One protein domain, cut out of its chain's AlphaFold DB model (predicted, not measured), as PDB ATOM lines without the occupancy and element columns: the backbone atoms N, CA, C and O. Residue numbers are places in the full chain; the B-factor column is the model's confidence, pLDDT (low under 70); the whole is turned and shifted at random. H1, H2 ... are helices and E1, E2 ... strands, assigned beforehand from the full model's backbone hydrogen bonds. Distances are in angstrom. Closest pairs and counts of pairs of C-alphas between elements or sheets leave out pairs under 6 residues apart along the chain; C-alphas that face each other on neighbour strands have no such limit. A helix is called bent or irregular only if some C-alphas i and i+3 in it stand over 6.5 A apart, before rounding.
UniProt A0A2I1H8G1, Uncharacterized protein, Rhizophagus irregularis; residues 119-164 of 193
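What this domain is: This is residues 119 to 164 of the 193 residues of an uncharacterized protein of Rhizophagus irregularis (UniProt A0A2I1H8G1). A small two-stranded hairpin, E1 and E2, stands beside one longer helix, H1, which lies on the E1 side; hairpin and helix come near at the end where E1 begins and spread from there like a V. A short helix, H2, lies beyond the far end of H1, away from the hairpin. The printed part has 46 residues, with two named strands and two named helices in the order E1, E2, H1, H2; the sheet, E1 - E2, is antiparallel and the class is mixed, helices and strands. The whole is only just loose, close to compact, with a radius of gyration of the C-alphas of 11.7 A and spans of 33 by 26 by 15 A.

How they stand to each other: E1, residues 124 to 127, and E2, residues 134 to 137, form a hairpin, antiparallel at 151 degrees. N 126 and O 135 are within hydrogen-bond range at 3.0 A, and N 135 and O 126 at 2.8 A. The closest C-alphas of E1 and H1, residues 140 to 152, are those of Leu 124 and Ile 143, 6.0 A apart. Those of E2 and H1 are Thr 137 and Ile 143, 7.0 A apart. H2, residues 158 to 162, is apart from E1, E2 and H1. In H1 and H2 every O i to N i+4 pair is within hydrogen-bond range.

Where its parts are: E1 begins at C-alpha 124, (-9.892, 12.311, -12.778), and is 10.1 A long; E2 is 10.2 A long. H1 measures 18.1 A from C-alpha 140, (-4.159, 5.601, -15.484), to C-alpha 152. H2 ends at C-alpha 162, (-29.038, -3.004, -18.917).

The domain as a whole: The two C-alphas farthest apart, those of Asp 122 and Asn 163, are 33.4 A apart. The printed part has no cut and no long link. The model's mean pLDDT over the printed part is 81.0; residues 155 to 163 are under 70.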
ATOM      1  N   ILE A 119      -7.508  12.671 -26.084       79.00
ATOM      2  CA  ILE A 119      -7.587  13.396 -24.818       79.00
ATOM      3  C   ILE A 119      -6.652  12.682 -23.845       79.00
ATOM      4  O   ILE A 119      -6.818  11.493 -23.586       79.00
ATOM      5  N   HIS A 120      -5.660  13.402 -23.328       82.38
ATOM      6  CA  HIS A 120      -4.790  12.907 -22.267       82.38
ATOM      7  C   HIS A 120      -5.322  13.396 -20.921       82.38
ATOM      8  O   HIS A 120      -5.423  14.602 -20.687       82.38
ATOM      9  N   LEU A 121      -5.694  12.449 -20.059       85.44
ATOM     10  CA  LEU A 121      -6.209  12.713 -18.722       85.44
ATOM     11  C   LEU A 121      -5.177  12.256 -17.689       85.44
ATOM     12  O   LEU A 121      -4.948  11.063 -17.528       85.44
ATOM     13  N   ASP A 122      -4.577  13.212 -16.979       86.12
ATOM     14  CA  ASP A 122      -3.603  12.920 -15.912       86.12
ATOM     15  C   ASP A 122      -4.277  12.690 -14.551       86.12
ATOM     16  O   ASP A 122      -3.694  12.115 -13.634       86.12
ATOM     17  N   ARG A 123      -5.477  13.247 -14.381       88.19
ATOM     18  CA  ARG A 123      -6.232  13.272 -13.127       88.19
ATOM     19  C   ARG A 123      -7.714  13.216 -13.441       88.19
ATOM     20  O   ARG A 123      -8.170  13.915 -14.346       88.19
ATOM     21  N   LEU A 124      -8.448  12.439 -12.659       90.19
ATOM     22  CA  LEU A 124      -9.892  12.311 -12.778       90.19
ATOM     23  C   LEU A 124     -10.549  12.456 -11.409       90.19
ATOM     24  O   LEU A 124     -10.067  11.927 -10.406       90.19
ATOM     25  N   GLN A 125     -11.667  13.167 -11.401       89.75
ATOM     26  CA  GLN A 125     -12.603  13.226 -10.292       89.75
ATOM     27  C   GLN A 125     -13.866  12.493 -10.732       89.75
ATOM     28  O   GLN A 125     -14.408  12.793 -11.795       89.75
ATOM     29  N   TYR A 126     -14.315  11.528  -9.941       85.06
ATOM     30  CA  TYR A 126     -15.507  10.746 -10.244       85.06
ATOM     31  C   TYR A 126     -16.273  10.428  -8.962       85.06
ATOM     32  O   TYR A 126     -15.705  10.409  -7.869       85.06
ATOM     33  N   THR A 127     -17.576  10.209  -9.098       83.06
ATOM     34  CA  THR A 127     -18.436   9.815  -7.980       83.06
ATOM     35  C   THR A 127     -18.498   8.299  -7.926       83.06
ATOM     36  O   THR A 127     -18.824   7.658  -8.926       83.06
ATOM     37  N   ASP A 128     -18.195   7.719  -6.769       79.12
ATOM     38  CA  ASP A 128     -18.387   6.288  -6.569       79.12
ATOM     39  C   ASP A 128     -19.888   5.969  -6.596       79.12
ATOM     40  O   ASP A 128     -20.681   6.581  -5.880       79.12
ATOM     41  N   LEU A 129     -20.291   5.010  -7.425       72.44
ATOM     42  CA  LEU A 129     -21.692   4.609  -7.552       72.44
ATOM     43  C   LEU A 129     -22.237   3.977  -6.265       72.44
ATOM     44  O   LEU A 129     -23.438   4.060  -6.014       72.44
ATOM     45  N   ILE A 130     -21.370   3.351  -5.464       74.12
ATOM     46  CA  ILE A 130     -21.767   2.613  -4.263       74.12
ATOM     47  C   ILE A 130     -21.812   3.552  -3.062       74.12
ATOM     48  O   ILE A 130     -22.819   3.612  -2.360       74.12
ATOM     49  N   THR A 131     -20.734   4.300  -2.826       78.00
ATOM     50  CA  THR A 131     -20.635   5.149  -1.630       78.00
ATOM     51  C   THR A 131     -21.175   6.560  -1.849       78.00
ATOM     52  O   THR A 131     -21.364   7.290  -0.884       78.00
ATOM     53  N   LYS A 132     -21.458   6.949  -3.104       79.62
ATOM     54  CA  LYS A 132     -21.802   8.322  -3.521       79.62
ATOM     55  C   LYS A 132     -20.751   9.370  -3.147       79.62
ATOM     56  O   LYS A 132     -21.007  10.567  -3.277       79.62
ATOM     57  N   ASP A 133     -19.561   8.933  -2.746       83.31
ATOM     58  CA  ASP A 133     -18.478   9.830  -2.389       83.31
ATOM     59  C   ASP A 133     -17.724  10.297  -3.624       83.31
ATOM     60  O   ASP A 133     -17.534   9.571  -4.606       83.31
ATOM     61  N   LEU A 134     -17.240  11.528  -3.532       84.56
ATOM     62  CA  LEU A 134     -16.375  12.122  -4.527       84.56
ATOM     63  C   LEU A 134     -14.945  11.587  -4.358       84.56
ATOM     64  O   LEU A 134     -14.302  11.830  -3.337       84.56
ATOM     65  N   LYS A 135     -14.428  10.888  -5.372       85.81
ATOM     66  CA  LYS A 135     -13.072  10.328  -5.378       85.81
ATOM     67  C   LYS A 135     -12.191  11.018  -6.411       85.81
ATOM     68  O   LYS A 135     -12.630  11.363  -7.507       85.81
ATOM     69  N   PHE A 136     -10.920  11.180  -6.054       90.06
ATOM     70  CA  PHE A 136      -9.870  11.687  -6.934       90.06
ATOM     71  C   PHE A 136      -8.873  10.574  -7.223       90.06
ATOM     72  O   PHE A 136      -8.420   9.892  -6.306       90.06
ATOM     73  N   THR A 137      -8.509  10.410  -8.491       87.88
ATOM     74  CA  THR A 137      -7.523   9.417  -8.914       87.88
ATOM     75  C   THR A 137      -6.535  10.003  -9.917       87.88
ATOM     76  O   THR A 137      -6.864  10.882 -10.718       87.88
ATOM     77  N   ASN A 138      -5.306   9.504  -9.848       90.56
ATOM     78  CA  ASN A 138      -4.236   9.696 -10.821       90.56
ATOM     79  C   ASN A 138      -3.789   8.360 -11.445       90.56
ATOM     80  O   ASN A 138      -2.836   8.347 -12.220       90.56
ATOM     81  N   ASP A 139      -4.436   7.243 -11.089       91.94
ATOM     82  CA  ASP A 139      -4.099   5.932 -11.638       91.94
ATOM     83  C   ASP A 139      -4.628   5.840 -13.078       91.94
ATOM     84  O   ASP A 139      -5.848   5.917 -13.281       91.94
ATOM     85  N   PRO A 140      -3.753   5.652 -14.084       90.19
ATOM     86  CA  PRO A 140      -4.159   5.601 -15.484       90.19
ATOM     87  C   PRO A 140      -5.199   4.513 -15.773       90.19
ATOM     88  O   PRO A 140      -6.067   4.733 -16.613       90.19
ATOM     89  N   LYS A 141      -5.172   3.375 -15.063       91.62
ATOM     90  CA  LYS A 141      -6.145   2.289 -15.274       91.62
ATOM     91  C   LYS A 141      -7.538   2.681 -14.797       91.62
ATOM     92  O   LYS A 141      -8.529   2.419 -15.475       91.62
ATOM     93  N   ILE A 142      -7.612   3.338 -13.639       90.19
ATOM     94  CA  ILE A 142      -8.883   3.817 -13.085       90.19
ATOM     95  C   ILE A 142      -9.432   4.941 -13.965       90.19
ATOM     96  O   ILE A 142     -10.622   4.949 -14.271       90.19
ATOM     97  N   ILE A 143      -8.567   5.856 -14.415       89.88
ATOM     98  CA  ILE A 143      -8.942   6.924 -15.345       89.88
ATOM     99  C   ILE A 143      -9.527   6.328 -16.626       89.88
ATOM    100  O   ILE A 143     -10.615   6.733 -17.027       89.88
ATOM    101  N   GLU A 144      -8.850   5.360 -17.246       89.62
ATOM    102  CA  GLU A 144      -9.325   4.693 -18.462       89.62
ATOM    103  C   GLU A 144     -10.693   4.038 -18.246       89.62
ATOM    104  O   GLU A 144     -11.636   4.337 -18.979       89.62
ATOM    105  N   GLN A 145     -10.833   3.219 -17.203       89.81
ATOM    106  CA  GLN A 145     -12.079   2.520 -16.901       89.81
ATOM    107  C   GLN A 145     -13.248   3.490 -16.687       89.81
ATOM    108  O   GLN A 145     -14.313   3.324 -17.284       89.81
ATOM    109  N   GLN A 146     -13.053   4.511 -15.853       88.25
ATOM    110  CA  GLN A 146     -14.091   5.498 -15.561       88.25
ATOM    111  C   GLN A 146     -14.423   6.356 -16.788       88.25
ATOM    112  O   GLN A 146     -15.582   6.699 -17.008       88.25
ATOM    113  N   THR A 147     -13.428   6.658 -17.624       87.00
ATOM    114  CA  THR A 147     -13.628   7.401 -18.873       87.00
ATOM    115  C   THR A 147     -14.447   6.581 -19.867       87.00
ATOM    116  O   THR A 147     -15.441   7.080 -20.389       87.00
ATOM    117  N   ILE A 148     -14.091   5.311 -20.089       86.88
ATOM    118  CA  ILE A 148     -14.856   4.395 -20.948       86.88
ATOM    119  C   ILE A 148     -16.300   4.304 -20.457       86.88
ATOM    120  O   ILE A 148     -17.228   4.506 -21.239       86.88
ATOM    121  N   GLN A 149     -16.483   4.073 -19.158       84.56
ATOM    122  CA  GLN A 149     -17.803   3.983 -18.550       84.56
ATOM    123  C   GLN A 149     -18.619   5.268 -18.759       84.56
ATOM    124  O   GLN A 149     -19.787   5.193 -19.131       84.56
ATOM    125  N   HIS A 150     -18.019   6.444 -18.559       84.00
ATOM    126  CA  HIS A 150     -18.684   7.727 -18.782       84.00
ATOM    127  C   HIS A 150     -19.173   7.880 -20.228       84.00
ATOM    128  O   HIS A 150     -20.328   8.237 -20.447       84.00
ATOM    129  N   PHE A 151     -18.315   7.587 -21.211       82.31
ATOM    130  CA  PHE A 151     -18.674   7.737 -22.622       82.31
ATOM    131  C   PHE A 151     -19.688   6.691 -23.100       82.31
ATOM    132  O   PHE A 151     -20.501   6.995 -23.969       82.31
ATOM    133  N   GLN A 152     -19.677   5.484 -22.530       80.31
ATOM    134  CA  GLN A 152     -20.681   4.454 -22.822       80.31
ATOM    135  C   GLN A 152     -22.065   4.809 -22.268       80.31
ATOM    136  O   GLN A 152     -23.070   4.485 -22.890       80.31
ATOM    137  N   LEU A 153     -22.116   5.488 -21.120       77.81
ATOM    138  CA  LEU A 153     -23.354   5.884 -20.439       77.81
ATOM    139  C   LEU A 153     -23.784   7.326 -20.764       77.81
ATOM    140  O   LEU A 153     -24.597   7.911 -20.050       77.81
ATOM    141  N   LEU A 154     -23.230   7.944 -21.812       72.25
ATOM    142  CA  LEU A 154     -23.544   9.328 -22.169       72.25
ATOM    143  C   LEU A 154     -25.049   9.500 -22.426       72.25
ATOM    144  O   LEU A 154     -25.579   9.062 -23.443       72.25
ATOM    145  N   GLY A 155     -25.728  10.173 -21.493       59.38
ATOM    146  CA  GLY A 155     -27.160  10.464 -21.574       59.38
ATOM    147  C   GLY A 155     -28.092   9.323 -21.153       59.38
ATOM    148  O   GLY A 155     -29.295   9.462 -21.344       59.38
ATOM    149  N   GLN A 156     -27.572   8.228 -20.587       67.75
ATOM    150  CA  GLN A 156     -28.362   7.074 -20.139       67.75
ATOM    151  C   GLN A 156     -27.900   6.604 -18.759       67.75
ATOM    152  O   GLN A 156     -26.709   6.608 -18.442       67.75
ATOM    153  N   THR A 157     -28.837   6.193 -17.910       68.31
ATOM    154  CA  THR A 157     -28.477   5.520 -16.662       68.31
ATOM    155  C   THR A 157     -28.045   4.088 -16.965       68.31
ATOM    156  O   THR A 157     -28.431   3.503 -17.974       68.31
ATOM    157  N   ARG A 158     -27.233   3.486 -16.091       67.94
ATOM    158  CA  ARG A 158     -26.790   2.096 -16.288       67.94
ATOM    159  C   ARG A 158     -27.973   1.127 -16.394       67.94
ATOM    160  O   ARG A 158     -27.939   0.223 -17.213       67.94
ATOM    161  N   THR A 159     -29.051   1.407 -15.664       66.19
ATOM    162  CA  THR A 159     -30.317   0.677 -15.763       66.19
ATOM    163  C   THR A 159     -30.979   0.805 -17.132       66.19
ATOM    164  O   THR A 159     -31.610  -0.145 -17.575       66.19
ATOM    165  N   ASP A 160     -30.830   1.932 -17.830       66.44
ATOM    166  CA  ASP A 160     -31.381   2.089 -19.182       66.44
ATOM    167  C   ASP A 160     -30.620   1.222 -20.190       66.44
ATOM    168  O   ASP A 160     -31.235   0.626 -21.069       66.44
ATOM    169  N   VAL A 161     -29.297   1.101 -20.022       67.56
ATOM    170  CA  VAL A 161     -28.439   0.253 -20.864       67.56
ATOM    171  C   VAL A 161     -28.667  -1.232 -20.588       67.56
ATOM    172  O   VAL A 161     -28.767  -2.023 -21.524       67.56
ATOM    173  N   ASP A 162     -28.796  -1.612 -19.318       69.12
ATOM    174  CA  ASP A 162     -29.038  -3.004 -18.917       69.12
ATOM    175  C   ASP A 162     -30.426  -3.503 -19.371       69.12
ATOM    176  O   ASP A 162     -30.623  -4.702 -19.564       69.12
ATOM    177  N   ASN A 163     -31.375  -2.587 -19.592       69.75
ATOM    178  CA  ASN A 163     -32.719  -2.885 -20.089       69.75
ATOM    179  C   ASN A 163     -32.840  -2.832 -21.622       69.75
ATOM    180  O   ASN A 163     -33.952  -2.963 -22.142       69.75
ATOM    181  N   ILE A 164     -31.742  -2.640 -22.367       70.06
ATOM    182  CA  ILE A 164     -31.786  -2.678 -23.834       70.06
ATOM    183  C   ILE A 164     -32.120  -4.114 -24.273       70.06
ATOM    184  O   ILE A 164     -31.348  -5.034 -23.994       70.06
TER     185      ILE A 164